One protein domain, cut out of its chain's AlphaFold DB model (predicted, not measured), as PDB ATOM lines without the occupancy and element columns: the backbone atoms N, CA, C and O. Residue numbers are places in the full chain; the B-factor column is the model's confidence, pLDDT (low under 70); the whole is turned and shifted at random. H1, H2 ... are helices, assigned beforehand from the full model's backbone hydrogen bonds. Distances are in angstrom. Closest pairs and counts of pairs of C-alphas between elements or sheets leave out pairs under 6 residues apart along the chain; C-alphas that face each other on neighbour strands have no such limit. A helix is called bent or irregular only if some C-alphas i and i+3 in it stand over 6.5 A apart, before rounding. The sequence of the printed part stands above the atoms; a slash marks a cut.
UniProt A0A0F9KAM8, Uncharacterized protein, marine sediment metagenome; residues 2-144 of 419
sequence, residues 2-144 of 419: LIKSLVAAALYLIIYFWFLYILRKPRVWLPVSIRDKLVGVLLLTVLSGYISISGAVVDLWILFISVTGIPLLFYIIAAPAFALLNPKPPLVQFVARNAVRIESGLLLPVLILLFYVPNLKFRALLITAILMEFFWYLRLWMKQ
ATOM      1  N   LEU A   2     151.126 111.623 118.773       88.06
ATOM      2  CA  LEU A   2     150.432 112.906 118.943       88.06
ATOM      3  C   LEU A   2     150.716 113.912 117.813       88.06
ATOM      4  O   LEU A   2     149.785 114.378 117.171       88.06
ATOM      5  N   ILE A   3     151.993 114.145 117.485       92.31
ATOM      6  CA  ILE A   3     152.400 115.063 116.402       92.31
ATOM      7  C   ILE A   3     151.732 114.694 115.069       92.31
ATOM      8  O   ILE A   3     151.182 115.554 114.396       92.31
ATOM      9  N   LYS A   4     151.703 113.401 114.711       92.81
ATOM     10  CA  LYS A   4     151.073 112.942 113.461       92.81
ATOM     11  C   LYS A   4     149.563 113.222 113.424       92.81
ATOM     12  O   LYS A   4     149.009 113.531 112.377       92.81
ATOM     13  N   SER A   5     148.906 113.128 114.575       94.75
ATOM     14  CA  SER A   5     147.475 113.411 114.723       94.75
ATOM     15  C   SER A   5     147.196 114.916 114.637       94.75
ATOM     16  O   SER A   5     146.275 115.333 113.938       94.75
ATOM     17  N   LEU A   6     148.047 115.740 115.261       96.31
ATOM     18  CA  LEU A   6     147.983 117.202 115.170       96.31
ATOM     19  C   LEU A   6     148.197 117.701 113.738       96.31
ATOM     20  O   LEU A   6     147.488 118.599 113.297       96.31
ATOM     21  N   VAL A   7     149.116 117.090 112.984       96.75
ATOM     22  CA  VAL A   7     149.327 117.422 111.566       96.75
ATOM     23  C   VAL A   7     148.084 117.100 110.733       96.75
ATOM     24  O   VAL A   7     147.687 117.925 109.918       96.75
ATOM     25  N   ALA A   8     147.424 115.956 110.953       96.94
ATOM     26  CA  ALA A   8     146.182 115.627 110.245       96.94
ATOM     27  C   ALA A   8     145.064 116.649 110.529       96.94
ATOM     28  O   ALA A   8     144.408 117.118 109.598       96.94
ATOM     29  N   ALA A   9     144.890 117.038 111.798       97.50
ATOM     30  CA  ALA A   9     143.938 118.072 112.196       97.50
ATOM     31  C   ALA A   9     144.270 119.435 111.561       97.50
ATOM     32  O   ALA A   9     143.396 120.078 110.978       97.50
ATOM     33  N   ALA A  10     145.538 119.853 111.608       97.06
ATOM     34  CA  ALA A  10     145.994 121.110 111.022       97.06
ATOM     35  C   ALA A  10     145.798 121.146 109.499       97.06
ATOM     36  O   ALA A  10     145.284 122.133 108.977       97.06
ATOM     37  N   LEU A  11     146.144 120.065 108.790       97.44
ATOM     38  CA  LEU A  11     145.910 119.949 107.350       97.44
ATOM     39  C   LEU A  11     144.418 120.074 107.022       97.44
ATOM     40  O   LEU A  11     144.060 120.842 106.132       97.44
ATOM     41  N   TYR A  12     143.541 119.390 107.765       97.50
ATOM     42  CA  TYR A  12     142.098 119.519 107.568       97.50
ATOM     43  C   TYR A  12     141.609 120.958 107.796       97.50
ATOM     44  O   TYR A  12     140.873 121.481 106.963       97.50
ATOM     45  N   LEU A  13     142.050 121.632 108.866       95.69
ATOM     46  CA  LEU A  13     141.677 123.027 109.138       95.69
ATOM     47  C   LEU A  13     142.151 123.981 108.038       95.69
ATOM     48  O   LEU A  13     141.377 124.827 107.590       95.69
ATOM     49  N   ILE A  14     143.394 123.832 107.568       94.88
ATOM     50  CA  ILE A  14     143.936 124.625 106.455       94.88
ATOM     51  C   ILE A  14     143.053 124.454 105.220       94.88
ATOM     52  O   ILE A  14     142.647 125.441 104.611       94.88
ATOM     53  N   ILE A  15     142.715 123.210 104.884       95.75
ATOM     54  CA  ILE A  15     141.892 122.875 103.721       95.75
ATOM     55  C   ILE A  15     140.486 123.444 103.862       95.75
ATOM     56  O   ILE A  15     139.982 124.070 102.933       95.75
ATOM     57  N   TYR A  16     139.874 123.276 105.030       94.00
ATOM     58  CA  TYR A  16     138.540 123.774 105.325       94.00
ATOM     59  C   TYR A  16     138.473 125.307 105.220       94.00
ATOM     60  O   TYR A  16     137.611 125.847 104.523       94.00
ATOM     61  N   PHE A  17     139.401 126.040 105.844       92.06
ATOM     62  CA  PHE A  17     139.398 127.506 105.784       92.06
ATOM     63  C   PHE A  17     139.786 128.043 104.406       92.06
ATOM     64  O   PHE A  17     139.201 129.030 103.954       92.06
ATOM     65  N   TRP A  18     140.722 127.389 103.715       92.44
ATOM     66  CA  TRP A  18     141.037 127.699 102.322       92.44
ATOM     67  C   TRP A  18     139.809 127.504 101.424       92.44
ATOM     68  O   TRP A  18     139.486 128.378 100.620       92.44
ATOM     69  N   PHE A  19     139.071 126.410 101.612       92.81
ATOM     70  CA  PHE A  19     137.853 126.129 100.863       92.81
ATOM     71  C   PHE A  19     136.796 127.217 101.079       92.81
ATOM     72  O   PHE A  19     136.322 127.814 100.110       92.81
ATOM     73  N   LEU A  20     136.498 127.567 102.336       90.19
ATOM     74  CA  LEU A  20     135.559 128.648 102.647       90.19
ATOM     75  C   LEU A  20     136.000 130.005 102.073       90.19
ATOM     76  O   LEU A  20     135.157 130.783 101.618       90.19
ATOM     77  N   TYR A  21     137.305 130.288 102.058       88.31
ATOM     78  CA  TYR A  21     137.863 131.483 101.428       88.31
ATOM     79  C   TYR A  21     137.613 131.506  99.916       88.31
ATOM     80  O   TYR A  21     137.240 132.549  99.383       88.31
ATOM     81  N   ILE A  22     137.775 130.382  99.215       90.12
ATOM     82  CA  ILE A  22     137.516 130.298  97.770       90.12
ATOM     83  C   ILE A  22     136.023 130.452  97.450       90.12
ATOM     84  O   ILE A  22     135.685 131.122  96.469       90.12
ATOM     85  N   LEU A  23     135.128 129.939  98.302       88.69
ATOM     86  CA  LEU A  23     133.670 130.065  98.135       88.69
ATOM     87  C   LEU A  23     133.146 131.509  98.167       88.69
ATOM     88  O   LEU A  23     131.995 131.748  97.805       88.69
ATOM     89  N   ARG A  24     133.970 132.498  98.536       85.00
ATOM     90  CA  ARG A  24     133.595 133.912  98.395       85.00
ATOM     91  C   ARG A  24     133.483 134.354  96.934       85.00
ATOM     92  O   ARG A  24     132.721 135.269  96.668       85.00
ATOM     93  N   LYS A  25     134.228 133.729  96.007       85.00
ATOM     94  CA  LYS A  25     134.266 134.145  94.593       85.00
ATOM     95  C   LYS A  25     132.933 133.884  93.881       85.00
ATOM     96  O   LYS A  25     132.376 134.854  93.374       85.00
ATOM     97  N   PRO A  26     132.356 132.661  93.908       83.62
ATOM     98  CA  PRO A  26     131.072 132.413  93.251       83.62
ATOM     99  C   PRO A  26     129.932 133.313  93.735       83.62
ATOM    100  O   PRO A  26     129.033 133.612  92.965       83.62
ATOM    101  N   ARG A  27     129.982 133.774  94.992       79.38
ATOM    102  CA  ARG A  27     128.960 134.662  95.568       79.38
ATOM    103  C   ARG A  27     128.934 136.068  94.984       79.38
ATOM    104  O   ARG A  27     127.891 136.696  94.990       79.38
ATOM    105  N   VAL A  28     130.071 136.539  94.491       76.25
ATOM    106  CA  VAL A  28     130.188 137.810  93.764       76.25
ATOM    107  C   VAL A  28     130.345 137.549  92.266       76.25
ATOM    108  O   VAL A  28     131.043 138.272  91.569       76.25
ATOM    109  N   TRP A  29     129.772 136.441  91.780       77.19
ATOM    110  CA  TRP A  29     129.749 136.079  90.358       77.19
ATOM    111  C   TRP A  29     131.135 135.880  89.720       77.19
ATOM    112  O   TRP A  29     131.277 135.849  88.497       77.19
ATOM    113  N   LEU A  30     132.175 135.682  90.536       79.81
ATOM    114  CA  LEU A  30     133.530 135.421  90.066       79.81
ATOM    115  C   LEU A  30     133.793 133.912  89.971       79.81
ATOM    116  O   LEU A  30     133.581 133.176  90.943       79.81
ATOM    117  N   PRO A  31     134.335 133.416  88.843       82.81
ATOM    118  CA  PRO A  31     134.673 132.009  88.717       82.81
ATOM    119  C   PRO A  31     135.841 131.630  89.636       82.81
ATOM    120  O   PRO A  31     136.789 132.394  89.853       82.81
ATOM    121  N   VAL A  32     135.816 130.393  90.135       86.31
ATOM    122  CA  VAL A  32     136.981 129.783  90.790       86.31
ATOM    123  C   VAL A  32     138.034 129.482  89.723       86.31
ATOM    124  O   VAL A  32     137.744 128.789  88.743       86.31
ATOM    125  N   SER A  33     139.252 130.002  89.897       89.56
ATOM    126  CA  SER A  33     140.308 129.867  88.888       89.56
ATOM    127  C   SER A  33     140.806 128.424  88.773       89.56
ATOM    128  O   SER A  33     140.706 127.646  89.722       89.56
ATOM    129  N   ILE A  34     141.389 128.063  87.625       92.25
ATOM    130  CA  ILE A  34     142.021 126.744  87.434       92.25
ATOM    131  C   ILE A  34     143.105 126.513  88.494       92.25
ATOM    132  O   ILE A  34     143.157 125.441  89.089       92.25
ATOM    133  N   ARG A  35     143.905 127.543  88.801       93.25
ATOM    134  CA  ARG A  35     144.920 127.494  89.861       93.25
ATOM    135  C   ARG A  35     144.311 127.127  91.215       93.25
ATOM    136  O   ARG A  35     144.837 126.246  91.881       93.25
ATOM    137  N   ASP A  36     143.205 127.762  91.605       93.25
ATOM    138  CA  ASP A  36     142.535 127.446  92.874       93.25
ATOM    139  C   ASP A  36     142.036 125.995  92.884       93.25
ATOM    140  O   ASP A  36     142.234 125.283  93.863       93.25
ATOM    141  N   LYS A  37     141.442 125.518  91.781       92.69
ATOM    142  CA  LYS A  37     140.990 124.121  91.668       92.69
ATOM    143  C   LYS A  37     142.152 123.136  91.830       92.69
ATOM    144  O   LYS A  37     142.029 122.187  92.600       92.69
ATOM    145  N   LEU A  38     143.282 123.384  91.161       95.31
ATOM    146  CA  LEU A  38     144.488 122.553  91.260       95.31
ATOM    147  C   LEU A  38     145.066 122.543  92.679       95.31
ATOM    148  O   LEU A  38     145.424 121.479  93.178       95.31
ATOM    149  N   VAL A  39     145.106 123.698  93.350       95.69
ATOM    150  CA  VAL A  39     145.519 123.788  94.761       95.69
ATOM    151  C   VAL A  39     144.596 122.949  95.647       95.69
ATOM    152  O   VAL A  39     145.085 122.203  96.487       95.69
ATOM    153  N   GLY A  40     143.281 123.004  95.429       94.06
ATOM    154  CA  GLY A  40     142.323 122.192  96.183       94.06
ATOM    155  C   GLY A  40     142.526 120.693  96.001       94.06
ATOM    156  O   GLY A  40     142.564 119.960  96.987       94.06
ATOM    157  N   VAL A  41     142.714 120.242  94.756       94.88
ATOM    158  CA  VAL A  41     143.014 118.834  94.450       94.88
ATOM    159  C   VAL A  41     144.318 118.405  95.118       94.88
ATOM    160  O   VAL A  41     144.344 117.374  95.781       94.88
ATOM    161  N   LEU A  42     145.381 119.208  95.007       96.69
ATOM    162  CA  LEU A  42     146.666 118.917  95.644       96.69
ATOM    163  C   LEU A  42     146.519 118.779  97.162       96.69
ATOM    164  O   LEU A  42     146.994 117.803  97.737       96.69
ATOM    165  N   LEU A  43     145.843 119.729  97.807       96.31
ATOM    166  CA  LEU A  43     145.652 119.709  99.251       96.31
ATOM    167  C   LEU A  43     144.852 118.482  99.715       96.31
ATOM    168  O   LEU A  43     145.240 117.836 100.689       96.31
ATOM    169  N   LEU A  44     143.769 118.132  99.012       96.00
ATOM    170  CA  LEU A  44     142.978 116.936  99.315       96.00
ATOM    171  C   LEU A  44     143.801 115.657  99.123       96.00
ATOM    172  O   LEU A  44     143.776 114.793  99.993       96.00
ATOM    173  N   THR A  45     144.585 115.557  98.048       96.06
ATOM    174  CA  THR A  45     145.482 114.416  97.806       96.06
ATOM    175  C   THR A  45     146.539 114.286  98.903       96.06
ATOM    176  O   THR A  45     146.765 113.186  99.405       96.06
ATOM    177  N   VAL A  46     147.152 115.399  99.325       96.94
ATOM    178  CA  VAL A  46     148.128 115.418 100.427       96.94
ATOM    179  C   VAL A  46     147.482 114.960 101.731       96.94
ATOM    180  O   VAL A  46     148.047 114.108 102.414       96.94
ATOM    181  N   LEU A  47     146.296 115.474 102.075       97.44
ATOM    182  CA  LEU A  47     145.581 115.067 103.284       97.44
ATOM    183  C   LEU A  47     145.226 113.576 103.250       97.44
ATOM    184  O   LEU A  47     145.570 112.855 104.187       97.44
ATOM    185  N   SER A  48     144.583 113.114 102.174       96.38
ATOM    186  CA  SER A  48     144.147 111.724 102.014       96.38
ATOM    187  C   SER A  48     145.328 110.753 102.007       96.38
ATOM    188  O   SER A  48     145.283 109.728 102.685       96.38
ATOM    189  N   GLY A  49     146.431 111.092 101.334       95.94
ATOM    190  CA  GLY A  49     147.668 110.312 101.397       95.94
ATOM    191  C   GLY A  49     148.259 110.290 102.809       95.94
ATOM    192  O   GLY A  49     148.579 109.226 103.340       95.94
ATOM    193  N   TYR A  50     148.332 111.447 103.471       96.44
ATOM    194  CA  TYR A  50     148.914 111.567 104.807       96.44
ATOM    195  C   TYR A  50     148.199 110.705 105.857       96.44
ATOM    196  O   TYR A  50     148.867 110.069 106.682       96.44
ATOM    197  N   ILE A  51     146.863 110.679 105.847       96.19
ATOM    198  CA  ILE A  51     146.061 109.908 106.813       96.19
ATOM    199  C   ILE A  51     146.009 108.410 106.488       96.19
ATOM    200  O   ILE A  51     145.938 107.603 107.417       96.19
ATOM    201  N   SER A  52     146.098 108.043 105.206       95.69
ATOM    202  CA  SER A  52     145.984 106.649 104.749       95.69
ATOM    203  C   SER A  52     147.307 105.884 104.823       95.69
ATOM    204  O   SER A  52     147.300 104.662 104.911       95.69
ATOM    205  N   ILE A  53     148.453 106.575 104.825       93.19
ATOM    206  CA  ILE A  53     149.775 105.934 104.889       93.19
ATOM    207  C   ILE A  53     150.208 105.712 106.345       93.19
ATOM    208  O   ILE A  53     150.337 106.663 107.131       93.19
ATOM    209  N   SER A  54     150.520 104.463 106.693       86.88
ATOM    210  CA  SER A  54     151.108 104.069 107.980       86.88
ATOM    211  C   SER A  54     152.351 103.207 107.756       86.88
ATOM    212  O   SER A  54     152.260 102.011 107.499       86.88
ATOM    213  N   GLY A  55     153.536 103.820 107.854       84.06
ATOM    214  CA  GLY A  55     154.786 103.147 107.491       84.06
ATOM    215  C   GLY A  55     154.842 102.918 105.981       84.06
ATOM    216  O   GLY A  55     154.658 103.870 105.228       84.06
ATOM    217  N   ALA A  56     155.058 101.672 105.558       83.19
ATOM    218  CA  ALA A  56     155.067 101.268 104.148       83.19
ATOM    219  C   ALA A  56     153.696 100.781 103.629       83.19
ATOM    220  O   ALA A  56     153.586 100.385 102.473       83.19
ATOM    221  N   VAL A  57     152.654 100.790 104.470       90.25
ATOM    222  CA  VAL A  57     151.323 100.267 104.125       90.25
ATOM    223  C   VAL A  57     150.348 101.415 103.869       90.25
ATOM    224  O   VAL A  57     150.305 102.393 104.624       90.25
ATOM    225  N   VAL A  58     149.548 101.272 102.811       92.31
ATOM    226  CA  VAL A  58     148.419 102.154 102.498       92.31
ATOM    227  C   VAL A  58     147.129 101.490 102.965       92.31
ATOM    228  O   VAL A  58     146.792 100.394 102.524       92.31
ATOM    229  N   ASP A  59     146.391 102.168 103.835       94.06
ATOM    230  CA  ASP A  59     145.047 101.763 104.233       94.06
ATOM    231  C   ASP A  59     144.038 102.183 103.149       94.06
ATOM    232  O   ASP A  59     143.653 103.352 103.048       94.06
ATOM    233  N   LEU A  60     143.638 101.227 102.305       94.25
ATOM    234  CA  LEU A  60     142.723 101.467 101.182       94.25
ATOM    235  C   LEU A  60     141.318 101.886 101.635       94.25
ATOM    236  O   LEU A  60     140.648 102.624 100.912       94.25
ATOM    237  N   TRP A  61     140.878 101.474 102.829       93.00
ATOM    238  CA  TRP A  61     139.578 101.867 103.374       93.00
ATOM    239  C   TRP A  61     139.576 103.335 103.791       93.00
ATOM    240  O   TRP A  61     138.678 104.086 103.407       93.00
ATOM    241  N   ILE A  62     140.605 103.775 104.520       94.38
ATOM    242  CA  ILE A  62     140.766 105.191 104.885       94.38
ATOM    243  C   ILE A  62     140.949 106.046 103.630       94.38
ATOM    244  O   ILE A  62     140.368 107.134 103.533       94.38
ATOM    245  N   LEU A  63     141.697 105.548 102.644       95.06
ATOM    246  CA  LEU A  63     141.866 106.242 101.374       95.06
ATOM    247  C   LEU A  63     140.519 106.417 100.672       95.06
ATOM    248  O   LEU A  63     140.157 107.544 100.349       95.06
ATOM    249  N   PHE A  64     139.739 105.347 100.515       94.50
ATOM    250  CA  PHE A  64     138.422 105.399  99.882       94.50
ATOM    251  C   PHE A  64     137.463 106.362 100.597       94.50
ATOM    252  O   PHE A  64     136.849 107.218  99.955       94.50
ATOM    253  N   ILE A  65     137.358 106.278 101.927       92.38
ATOM    254  CA  ILE A  65     136.470 107.153 102.705       92.38
ATOM    255  C   ILE A  65     136.923 108.613 102.605       92.38
ATOM    256  O   ILE A  65     136.089 109.506 102.484       92.38
ATOM    257  N   SER A  66     138.227 108.886 102.628       93.81
ATOM    258  CA  SER A  66     138.729 110.261 102.550       93.81
ATOM    259  C   SER A  66     138.535 110.891 101.170       93.81
ATOM    260  O   SER A  66     138.097 112.038 101.092       93.81
ATOM    261  N   VAL A  67     138.771 110.149 100.082       94.69
ATOM    262  CA  VAL A  67     138.591 110.662  98.710       94.69
ATOM    263  C   VAL A  67     137.125 110.785  98.290       94.69
ATOM    264  O   VAL A  67     136.838 111.502  97.338       94.69
ATOM    265  N   THR A  68     136.191 110.134  98.986       92.88
ATOM    266  CA  THR A  68     134.748 110.234  98.697       92.88
ATOM    267  C   THR A  68     134.013 111.120  99.703       92.88
ATOM    268  O   THR A  68     133.283 112.034  99.321       92.88
ATOM    269  N   GLY A  69     134.240 110.903 100.998       91.94
ATOM    270  CA  GLY A  69     133.546 111.576 102.090       91.94
ATOM    271  C   GLY A  69     133.922 113.048 102.250       91.94
ATOM    272  O   GLY A  69     133.033 113.875 102.446       91.94
ATOM    273  N   ILE A  70     135.209 113.407 102.126       92.94
ATOM    274  CA  ILE A  70     135.635 114.813 102.258       92.94
ATOM    275  C   ILE A  70     135.074 115.658 101.102       92.94
ATOM    276  O   ILE A  70     134.455 116.688 101.384       92.94
ATOM    277  N   PRO A  71     135.191 115.243  99.821       93.50
ATOM    278  CA  PRO A  71     134.560 115.979  98.730       93.50
ATOM    279  C   PRO A  71     133.038 116.055  98.846       93.50
ATOM    280  O   PRO A  71     132.474 117.101  98.537       93.50
ATOM    281  N   LEU A  72     132.369 115.000  99.329       93.06
ATOM    282  CA  LEU A  72     130.922 115.025  99.558       93.06
ATOM    283  C   LEU A  72     130.528 116.067 100.615       93.06
ATOM    284  O   LEU A  72     129.613 116.856 100.381       93.06
ATOM    285  N   LEU A  73     131.236 116.117 101.747       92.50
ATOM    286  CA  LEU A  73     131.020 117.143 102.770       92.50
ATOM    287  C   LEU A  73     131.216 118.546 102.183       92.50
ATOM    288  O   LEU A  73     130.374 119.423 102.361       92.50
ATOM    289  N   PHE A  74     132.296 118.755 101.432       93.06
ATOM    290  CA  PHE A  74     132.598 120.052 100.827       93.06
ATOM    291  C   PHE A  74     131.581 120.452  99.759       93.06
ATOM    292  O   PHE A  74     131.223 121.625  99.662       93.06
ATOM    293  N   TYR A  75     131.057 119.489  99.003       92.56
ATOM    294  CA  TYR A  75     129.954 119.715  98.078       92.56
ATOM    295  C   TYR A  75     128.702 120.220  98.807       92.56
ATOM    296  O   TYR A  75     128.086 121.183  98.353       92.56
ATOM    297  N   ILE A  76     128.363 119.640  99.963       92.69
ATOM    298  CA  ILE A  76     127.220 120.082 100.775       92.69
ATOM    299  C   ILE A  76     127.444 121.500 101.314       92.69
ATOM    300  O   ILE A  76     126.573 122.352 101.136       92.69
ATOM    301  N   ILE A  77     128.628 121.773 101.875       91.56
ATOM    302  CA  ILE A  77     129.016 123.095 102.400       91.56
ATOM    303  C   ILE A  77     128.956 124.170 101.307       91.56
ATOM    304  O   ILE A  77     128.577 125.313 101.567       91.56
ATOM    305  N   ALA A  78     129.342 123.823 100.079       90.12
ATOM    306  CA  ALA A  78     129.395 124.764  98.970       90.12
ATOM    307  C   ALA A  78     128.079 124.927  98.211       90.12
ATOM    308  O   ALA A  78     127.904 125.939  97.525       90.12
ATOM    309  N   ALA A  79     127.155 123.969  98.315       91.06
ATOM    310  CA  ALA A  79     125.891 124.009  97.589       91.06
ATOM    311  C   ALA A  79     125.131 125.340  97.769       91.06
ATOM    312  O   ALA A  79     124.660 125.865  96.761       91.06
ATOM    313  N   PRO A  80     125.056 125.957  98.968       88.00
ATOM    314  CA  PRO A  80     124.458 127.280  99.142       88.00
ATOM    315  C   PRO A  80     125.080 128.390  98.282       88.00
ATOM    316  O   PRO A  80     124.342 129.199  97.732       88.00
ATOM    317  N   ALA A  81     126.409 128.416  98.126       85.62
ATOM    318  CA  ALA A  81     127.096 129.402  97.289       85.62
ATOM    319  C   ALA A  81     126.898 129.130  95.789       85.62
ATOM    320  O   ALA A  81     126.741 130.063  95.007       85.62
ATOM    321  N   PHE A  82     126.880 127.857  95.384       84.81
ATOM    322  CA  PHE A  82     126.676 127.468  93.985       84.81
ATOM    323  C   PHE A  82     125.215 127.547  93.534       84.81
ATOM    324  O   PHE A  82     124.965 127.724  92.346       84.81
ATOM    325  N   ALA A  83     124.251 127.463  94.454       83.62
ATOM    326  CA  ALA A  83     122.827 127.597  94.150       83.62
ATOM    327  C   ALA A  83     122.439 128.989  93.615       83.62
ATOM    328  O   ALA A  83     121.326 129.153  93.119       83.62
ATOM    329  N   LEU A  84     123.339 129.968  93.710       73.81
ATOM    330  CA  LEU A  84     123.165 131.306  93.148       73.81
ATOM    331  C   LEU A  84     123.547 131.371  91.662       73.81
ATOM    332  O   LEU A  84     123.069 132.241  90.945       73.81
ATOM    333  N   LEU A  85     124.380 130.445  91.177       75.62
ATOM    334  CA  LEU A  85     124.896 130.477  89.811       75.62
ATOM    335  C   LEU A  85     123.894 129.919  88.795       75.62
ATOM    336  O   LEU A  85     123.150 128.981  89.078       75.62
ATOM    337  N   ASN A  86     123.956 130.451  87.572       70.44
ATOM    338  CA  ASN A  86     123.227 129.933  86.416       70.44
ATOM    339  C   ASN A  86     124.131 129.043  85.535       70.44
ATOM    340  O   ASN A  86     125.298 129.393  85.334       70.44
ATOM    341  N   PRO A  87     123.614 127.933  84.965       76.88
ATOM    342  CA  PRO A  87     122.297 127.343  85.228       76.88
ATOM    343  C   PRO A  87     122.237 126.733  86.635       76.88
ATOM    344  O   PRO A  87     123.264 126.307  87.153       76.88
ATOM    345  N   LYS A  88     121.042 126.664  87.231       75.44
ATOM    346  CA  LYS A  88     120.809 126.183  88.603       75.44
ATOM    347  C   LYS A  88     120.517 124.671  88.610       75.44
ATOM    348  O   LYS A  88     119.368 124.285  88.393       75.44
ATOM    349  N   PRO A  89     121.491 123.771  88.862       82.75
ATOM    350  CA  PRO A  89     121.257 122.336  88.731       82.75
ATOM    351  C   PRO A  89     120.288 121.850  89.826       82.75
ATOM    352  O   PRO A  89     120.498 122.195  90.997       82.75
ATOM    353  N   PRO A  90     119.279 121.009  89.512       85.00
ATOM    354  CA  PRO A  90     118.279 120.573  90.491       85.00
ATOM    355  C   PRO A  90     118.881 119.934  91.748       85.00
ATOM    356  O   PRO A  90     118.427 120.203  92.860       85.00
ATOM    357  N   LEU A  91     119.949 119.141  91.591       90.00
ATOM    358  CA  LEU A  91     120.641 118.509  92.714       90.00
ATOM    359  C   LEU A  91     121.313 119.539  93.632       90.00
ATOM    360  O   LEU A  91     121.161 119.458  94.848       90.00
ATOM    361  N   VAL A  92     121.995 120.545  93.072       89.94
ATOM    362  CA  VAL A  92     122.637 121.614  93.861       89.94
ATOM    363  C   VAL A  92     121.579 122.415  94.615       89.94
ATOM    364  O   VAL A  92     121.755 122.687  95.799       89.94
ATOM    365  N   GLN A  93     120.448 122.731  93.977       87.00
ATOM    366  CA  GLN A  93     119.329 123.416  94.631       87.00
ATOM    367  C   GLN A  93     118.736 122.591  95.774       87.00
ATOM    368  O   GLN A  93     118.486 123.117  96.865       87.00
ATOM    369  N   PHE A  94     118.539 121.289  95.550       89.00
ATOM    370  CA  PHE A  94     118.081 120.376  96.587       89.00
ATOM    371  C   PHE A  94     119.061 120.354  97.762       89.00
ATOM    372  O   PHE A  94     118.646 120.582  98.898       89.00
ATOM    373  N   VAL A  95     120.353 120.146  97.510       92.19
ATOM    374  CA  VAL A  95     121.371 120.078  98.568       92.19
ATOM    375  C   VAL A  95     121.480 121.409  99.299       92.19
ATOM    376  O   VAL A  95     121.392 121.411 100.520       92.19
ATOM    377  N   ALA A  96     121.531 122.542  98.597       90.06
ATOM    378  CA  ALA A  96     121.565 123.871  99.207       90.06
ATOM    379  C   ALA A  96     120.379 124.094 100.153       90.06
ATOM    380  O   ALA A  96     120.549 124.517 101.295       90.06
ATOM    381  N   ARG A  97     119.168 123.745  99.712       86.56
ATOM    382  CA  ARG A  97     117.944 123.853 100.516       86.56
ATOM    383  C   ARG A  97     117.944 122.946 101.749       86.56
ATOM    384  O   ARG A  97     117.261 123.237 102.731       86.56
ATOM    385  N   ASN A  98     118.667 121.836 101.689       87.94
ATOM    386  CA  ASN A  98     118.729 120.830 102.740       87.94
ATOM    387  C   ASN A  98     120.046 120.866 103.535       87.94
ATOM    388  O   ASN A  98     120.172 120.064 104.456       87.94
ATOM    389  N   ALA A  99     120.983 121.772 103.224       88.56
ATOM    390  CA  ALA A  99     122.388 121.685 103.633       88.56
ATOM    391  C   ALA A  99     122.547 121.482 105.142       88.56
ATOM    392  O   ALA A  99     123.039 120.444 105.559       88.56
ATOM    393  N   VAL A 100     121.980 122.370 105.964       85.69
ATOM    394  CA  VAL A 100     122.047 122.277 107.438       85.69
ATOM    395  C   VAL A 100     121.517 120.937 107.976       85.69
ATOM    396  O   VAL A 100     122.061 120.379 108.929       85.69
ATOM    397  N   ARG A 101     120.451 120.389 107.376       87.06
ATOM    398  CA  ARG A 101     119.873 119.099 107.793       87.06
ATOM    399  C   ARG A 101     120.729 117.917 107.337       87.06
ATOM    400  O   ARG A 101     120.853 116.950 108.077       87.06
ATOM    401  N   ILE A 102     121.281 117.979 106.127       90.06
ATOM    402  CA  ILE A 102     122.182 116.941 105.614       90.06
ATOM    403  C   ILE A 102     123.469 116.941 106.448       90.06
ATOM    404  O   ILE A 102     123.861 115.889 106.930       90.06
ATOM    405  N   GLU A 103     124.067 118.109 106.691       87.38
ATOM    406  CA  GLU A 103     125.270 118.285 107.519       87.38
ATOM    407  C   GLU A 103     125.063 117.743 108.937       87.38
ATOM    408  O   GLU A 103     125.842 116.914 109.401       87.38
ATOM    409  N   SER A 104     123.974 118.132 109.608       85.31
ATOM    410  CA  SER A 104     123.654 117.592 110.939       85.31
ATOM    411  C   SER A 104     123.378 116.085 110.917       85.31
ATOM    412  O   SER A 104     123.800 115.377 111.828       85.31
ATOM    413  N   GLY A 105     122.733 115.571 109.866       87.06
ATOM    414  CA  GLY A 105     122.530 114.136 109.669       87.06
ATOM    415  C   GLY A 105     123.832 113.355 109.458       87.06
ATOM    416  O   GLY A 105     123.916 112.206 109.887       87.06
ATOM    417  N   LEU A 106     124.858 113.970 108.859       88.00
ATOM    418  CA  LEU A 106     126.177 113.361 108.650       88.00
ATOM    419  C   LEU A 106     126.989 113.216 109.943       88.00
ATOM    420  O   LEU A 106     127.867 112.354 110.001       88.00
ATOM    421  N   LEU A 107     126.689 113.992 110.990       88.62
ATOM    422  CA  LEU A 107     127.401 113.891 112.268       88.62
ATOM    423  C   LEU A 107     127.283 112.494 112.884       88.62
ATOM    424  O   LEU A 107     128.268 111.985 113.407       88.62
ATOM    425  N   LEU A 108     126.115 111.847 112.792       89.75
ATOM    426  CA  LEU A 108     125.899 110.528 113.392       89.75
ATOM    427  C   LEU A 108     126.756 109.428 112.725       89.75
ATOM    428  O   LEU A 108     127.509 108.772 113.444       89.75
ATOM    429  N   PRO A 109     126.737 109.236 111.389       90.06
ATOM    430  CA  PRO A 109     127.664 108.326 110.714       90.06
ATOM    431  C   PRO A 109     129.142 108.606 111.006       90.06
ATOM    432  O   PRO A 109     129.912 107.669 111.202       90.06
ATOM    433  N   VAL A 110     129.549 109.878 111.071       91.62
ATOM    434  CA  VAL A 110     130.941 110.262 111.368       91.62
ATOM    435  C   VAL A 110     131.319 109.919 112.815       91.62
ATOM    436  O   VAL A 110     132.425 109.434 113.058       91.62
ATOM    437  N   LEU A 111     130.401 110.105 113.769       92.00
ATOM    438  CA  LEU A 111     130.575 109.682 115.161       92.00
ATOM    439  C   LEU A 111     130.687 108.162 115.277       92.00
ATOM    440  O   LEU A 111     131.581 107.679 115.960       92.00
ATOM    441  N   ILE A 112     129.834 107.406 114.578       91.44
ATOM    442  CA  ILE A 112     129.921 105.938 114.526       91.44
ATOM    443  C   ILE A 112     131.289 105.523 113.972       91.44
ATOM    444  O   ILE A 112     131.996 104.739 114.600       91.44
ATOM    445  N   LEU A 113     131.710 106.100 112.842       90.69
ATOM    446  CA  LEU A 113     133.004 105.815 112.223       90.69
ATOM    447  C   LEU A 113     134.180 106.086 113.178       90.69
ATOM    448  O   LEU A 113     135.134 105.307 113.216       90.69
ATOM    449  N   LEU A 114     134.098 107.147 113.986       93.81
ATOM    450  CA  LEU A 114     135.117 107.493 114.976       93.81
ATOM    451  C   LEU A 114     135.353 106.374 116.010       93.81
ATOM    452  O   LEU A 114     136.500 106.179 116.422       93.81
ATOM    453  N   PHE A 115     134.316 105.617 116.392       90.88
ATOM    454  CA  PHE A 115     134.446 104.485 117.323       90.88
ATOM    455  C   PHE A 115     135.182 103.288 116.704       90.88
ATOM    456  O   PHE A 115     135.984 102.650 117.384       90.88
ATOM    457  N   TYR A 116     134.952 103.002 115.419       89.38
ATOM    458  CA  TYR A 116     135.463 101.790 114.764       89.38
ATOM    459  C   TYR A 116     136.844 101.948 114.118       89.38
ATOM    460  O   TYR A 116     137.567 100.967 113.966       89.38
ATOM    461  N   VAL A 117     137.249 103.162 113.742       89.06
ATOM    462  CA  VAL A 117     138.550 103.404 113.097       89.06
ATOM    463  C   VAL A 117     139.669 103.368 114.139       89.06
ATOM    464  O   VAL A 117     139.627 104.198 115.037       89.06
ATOM    465  N   PRO A 118     140.715 102.525 114.036       89.00
ATOM    466  CA  PRO A 118     141.844 102.531 114.978       89.00
ATOM    467  C   PRO A 118     142.936 103.563 114.630       89.00
ATOM    468  O   PRO A 118     143.725 103.958 115.489       89.00
ATOM    469  N   ASN A 119     142.997 104.026 113.376       92.69
ATOM    470  CA  ASN A 119     144.030 104.946 112.895       92.69
ATOM    471  C   ASN A 119     143.906 106.336 113.548       92.69
ATOM    472  O   ASN A 119     142.958 107.081 113.294       92.69
ATOM    473  N   LEU A 120     144.909 106.720 114.346       93.62
ATOM    474  CA  LEU A 120     144.903 107.985 115.091       93.62
ATOM    475  C   LEU A 120     144.898 109.241 114.209       93.62
ATOM    476  O   LEU A 120     144.276 110.233 114.585       93.62
ATOM    477  N   LYS A 121     145.552 109.216 113.037       95.75
ATOM    478  CA  LYS A 121     145.535 110.361 112.110       95.75
ATOM    479  C   LYS A 121     144.120 110.591 111.588       95.75
ATOM    480  O   LYS A 121     143.652 111.726 111.552       95.75
ATOM    481  N   PHE A 122     143.438 109.509 111.214       95.31
ATOM    482  CA  PHE A 122     142.077 109.590 110.703       95.31
ATOM    483  C   PHE A 122     141.077 109.954 111.810       95.31
ATOM    484  O   PHE A 122     140.256 110.841 111.600       95.31
ATOM    485  N   ARG A 123     141.218 109.404 113.028       95.25
ATOM    486  CA  ARG A 123     140.442 109.855 114.202       95.25
ATOM    487  C   ARG A 123     140.579 111.359 114.444       95.25
ATOM    488  O   ARG A 123     139.575 112.032 114.649       95.25
ATOM    489  N   ALA A 124     141.800 111.893 114.392       96.38
ATOM    490  CA  ALA A 124     142.043 113.321 114.589       96.38
ATOM    491  C   ALA A 124     141.346 114.186 113.530       96.38
ATOM    492  O   ALA A 124     140.770 115.221 113.869       96.38
ATOM    493  N   LEU A 125     141.340 113.744 112.269       96.69
ATOM    494  CA  LEU A 125     140.572 114.384 111.202       96.69
ATOM    495  C   LEU A 125     139.069 114.357 111.501       96.69
ATOM    496  O   LEU A 125     138.438 115.410 111.459       96.69
ATOM    497  N   LEU A 126     138.500 113.192 111.833       96.25
ATOM    498  CA  LEU A 126     137.064 113.052 112.113       96.25
ATOM    499  C   LEU A 126     136.631 113.912 113.307       96.25
ATOM    500  O   LEU A 126     135.639 114.627 113.208       96.25
ATOM    501  N   ILE A 127     137.401 113.909 114.402       96.31
ATOM    502  CA  ILE A 127     137.151 114.766 115.573       96.31
ATOM    503  C   ILE A 127     137.169 116.237 115.161       96.31
ATOM    504  O   ILE A 127     136.268 116.989 115.518       96.31
ATOM    505  N   THR A 128     138.166 116.646 114.376       96.31
ATOM    506  CA  THR A 128     138.288 118.032 113.914       96.31
ATOM    507  C   THR A 128     137.101 118.425 113.030       96.31
ATOM    508  O   THR A 128     136.528 119.492 113.228       96.31
ATOM    509  N   ALA A 129     136.676 117.557 112.107       94.88
ATOM    510  CA  ALA A 129     135.491 117.772 111.277       94.88
ATOM    511  C   ALA A 129     134.213 117.901 112.126       94.88
ATOM    512  O   ALA A 129     133.460 118.856 111.949       94.88
ATOM    513  N   ILE A 130     134.003 117.004 113.099       94.50
ATOM    514  CA  ILE A 130     132.864 117.068 114.031       94.50
ATOM    515  C   ILE A 130     132.861 118.398 114.785       94.50
ATOM    516  O   ILE A 130     131.826 119.056 114.852       94.50
ATOM    517  N   LEU A 131     134.003 118.812 115.342       94.06
ATOM    518  CA  LEU A 131     134.108 120.060 116.101       94.06
ATOM    519  C   LEU A 131     133.799 121.283 115.232       94.06
ATOM    520  O   LEU A 131     133.099 122.188 115.687       94.06
ATOM    521  N   MET A 132     134.272 121.301 113.983       91.75
ATOM    522  CA  MET A 132     134.000 122.386 113.038       91.75
ATOM    523  C   MET A 132     132.511 122.486 112.692       91.75
ATOM    524  O   MET A 132     131.940 123.578 112.745       91.75
ATOM    525  N   GLU A 133     131.866 121.358 112.400       91.38
ATOM    526  CA  GLU A 133     130.444 121.317 112.049       91.38
ATOM    527  C   GLU A 133     129.536 121.574 113.264       91.38
ATOM    528  O   GLU A 133     128.549 122.307 113.165       91.38
ATOM    529  N   PHE A 134     129.902 121.067 114.443       91.31
ATOM    530  CA  PHE A 134     129.217 121.382 115.697       91.31
ATOM    531  C   PHE A 134     129.305 122.875 116.019       91.31
ATOM    532  O   PHE A 134     128.292 123.506 116.328       91.31
ATOM    533  N   PHE A 135     130.501 123.461 115.903       90.44
ATOM    534  CA  PHE A 135     130.692 124.891 116.116       90.44
ATOM    535  C   PHE A 135     129.854 125.705 115.126       90.44
ATOM    536  O   PHE A 135     129.141 126.618 115.542       90.44
ATOM    537  N   TRP A 136     129.862 125.348 113.839       89.38
ATOM    538  CA  TRP A 136     129.004 125.973 112.830       89.38
ATOM    539  C   TRP A 136     127.515 125.918 113.209       89.38
ATOM    540  O   TRP A 136     126.837 126.949 113.182       89.38
ATOM    541  N   TYR A 137     127.006 124.760 113.633       89.56
ATOM    542  CA  TYR A 137     125.607 124.615 114.042       89.56
ATOM    543  C   TYR A 137     125.271 125.449 115.285       89.56
ATOM    544  O   TYR A 137     124.244 126.133 115.320       89.56
ATOM    545  N   LEU A 138     126.155 125.458 116.286       90.50
ATOM    546  CA  LEU A 138     125.994 126.285 117.480       90.50
ATOM    547  C   LEU A 138     125.929 127.772 117.106       90.50
ATOM    548  O   LEU A 138     125.073 128.503 117.606       90.50
ATOM    549  N   ARG A 139     126.791 128.222 116.186       89.31
ATOM    550  CA  ARG A 139     126.767 129.589 115.643       89.31
ATOM    551  C   ARG A 139     125.448 129.885 114.941       89.31
ATOM    552  O   ARG A 139     124.837 130.908 115.243       89.31
ATOM    553  N   LEU A 140     124.994 128.999 114.056       89.12
ATOM    554  CA  LEU A 140     123.711 129.127 113.365       89.12
ATOM    555  C   LEU A 140     122.555 129.274 114.354       89.12
ATOM    556  O   LEU A 140     121.783 130.227 114.257       89.12
ATOM    557  N   TRP A 141     122.481 128.392 115.346       90.06
ATOM    558  CA  TRP A 141     121.455 128.430 116.380       90.06
ATOM    559  C   TRP A 141     121.503 129.714 117.215       90.06
ATOM    560  O   TRP A 141     120.477 130.371 117.396       90.06
ATOM    561  N   MET A 142     122.690 130.139 117.664       92.31
ATOM    562  CA  MET A 142     122.840 131.402 118.393       92.31
ATOM    563  C   MET A 142     122.369 132.598 117.563       92.31
ATOM    564  O   MET A 142     121.748 133.514 118.099       92.31
ATOM    565  N   LYS A 143     122.637 132.584 116.254       90.62
ATOM    566  CA  LYS A 143     122.300 133.682 115.344       90.62
ATOM    567  C   LYS A 143     120.806 133.811 115.061       90.62
ATOM    568  O   LYS A 143     120.349 134.925 114.810       90.62
ATOM    569  N   GLN A 144     120.040 132.726 115.171       89.25
ATOM    570  CA  GLN A 144     118.578 132.758 115.032       89.25
ATOM    571  C   GLN A 144     117.907 133.637 116.099       89.25
ATOM    572  O   GLN A 144     116.870 134.231 115.824       89.25
TER     573      GLN A 144
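Overview. This is residues 2 to 144 of the 419 residues of an uncharacterized protein of marine sediment metagenome (UniProt A0A0F9KAM8). Five helices or arms, H1, H3, H4, H5b and H6, make an up-and-down bundle, each running against the one before it in the chain, with H4 through the middle. The bundle is drawn together where H3 ends and H6 begins and splays toward its other end, where the short H2 and the sharply turned arm H5a lie. The printed part has 143 residues with six named helices, H1 to H6 in order, and no named strand: the class is all helix. It is compact, with a radius of gyration of the C-alphas of 15.8 A and spans of 46 by 35 by 24 A.

Along the chain. The longest helix by residues, H5, residues 90 to 116, was assigned as one helix by its hydrogen bonds but is bent: C-alphas 97 and 100 are 8.2 A apart. Its arms are H5a, residues 90 to 97, and H5b, residues 100 to 116, 25.6 A long. H4, residues 60 to 82, spans 31.4 A, has a kink of 35 degrees near residue 76 and is only just irregular, with C-alphas 77 and 80 7.0 A apart. H6, residues 120 to 144, spans 36.1 A and ends at C-alpha 144 (118.578, 132.758, 115.032). H1, residues 2 to 22, begins at C-alpha 2 (150.432, 112.906, 118.943) and spans 30.3 A. H2 is residues 24 to 27, and H3, residues 34 to 52, spans 26.8 A.

Arrangement. H5a and H5b stand about perpendicular, at 85 degrees. H5b and H6 form a helical hairpin at a shallow tilt of 28 degrees, closest at the C-alphas of Leu 114 and Arg 123, 5.9 A. H5b touches H4 at a shallow tilt of 15 degrees, opposite ways, closest at C-alphas Ile 76 and Glu 103, 7.2 A. H5a touches H4 about perpendicular, at 81 degrees, with C-alphas Pro 80 and Ala 96 closest at 4.5 A. H3 and H4 form another helical hairpin at 36 degrees, only just steep, with C-alphas Ser 52 and Leu 63 closest at 5.3 A. H1 touches H3 at a shallow tilt of 21 degrees, opposite ways, closest at C-alphas Leu 11 and Leu 47, 6.4 A. With residues 4 to 13 alone, H1 touches H6 at a steep tilt of 43 degrees, the same way; C-alphas Ser 5 and Lys 121 are closest at 4.5 A. H2 touches H4, closest at C-alphas Arg 27 and Ala 81, 5.8 A. H1 and H5b are apart. Every O i to N i+4 pair is within hydrogen-bond range in H1, H3, H5a and H6, against 16 of 19 in H4 and 10 of 13 in H5b; H2 is too short for such a pair.

Size, cuts and confidence. The two C-alphas farthest apart, of Ala 56 and Gln 144, are 49.4 A apart. The printed part has no cut, and no link is long. The mean pLDDT of the printed part is 90.7, and no printed residue is under 70.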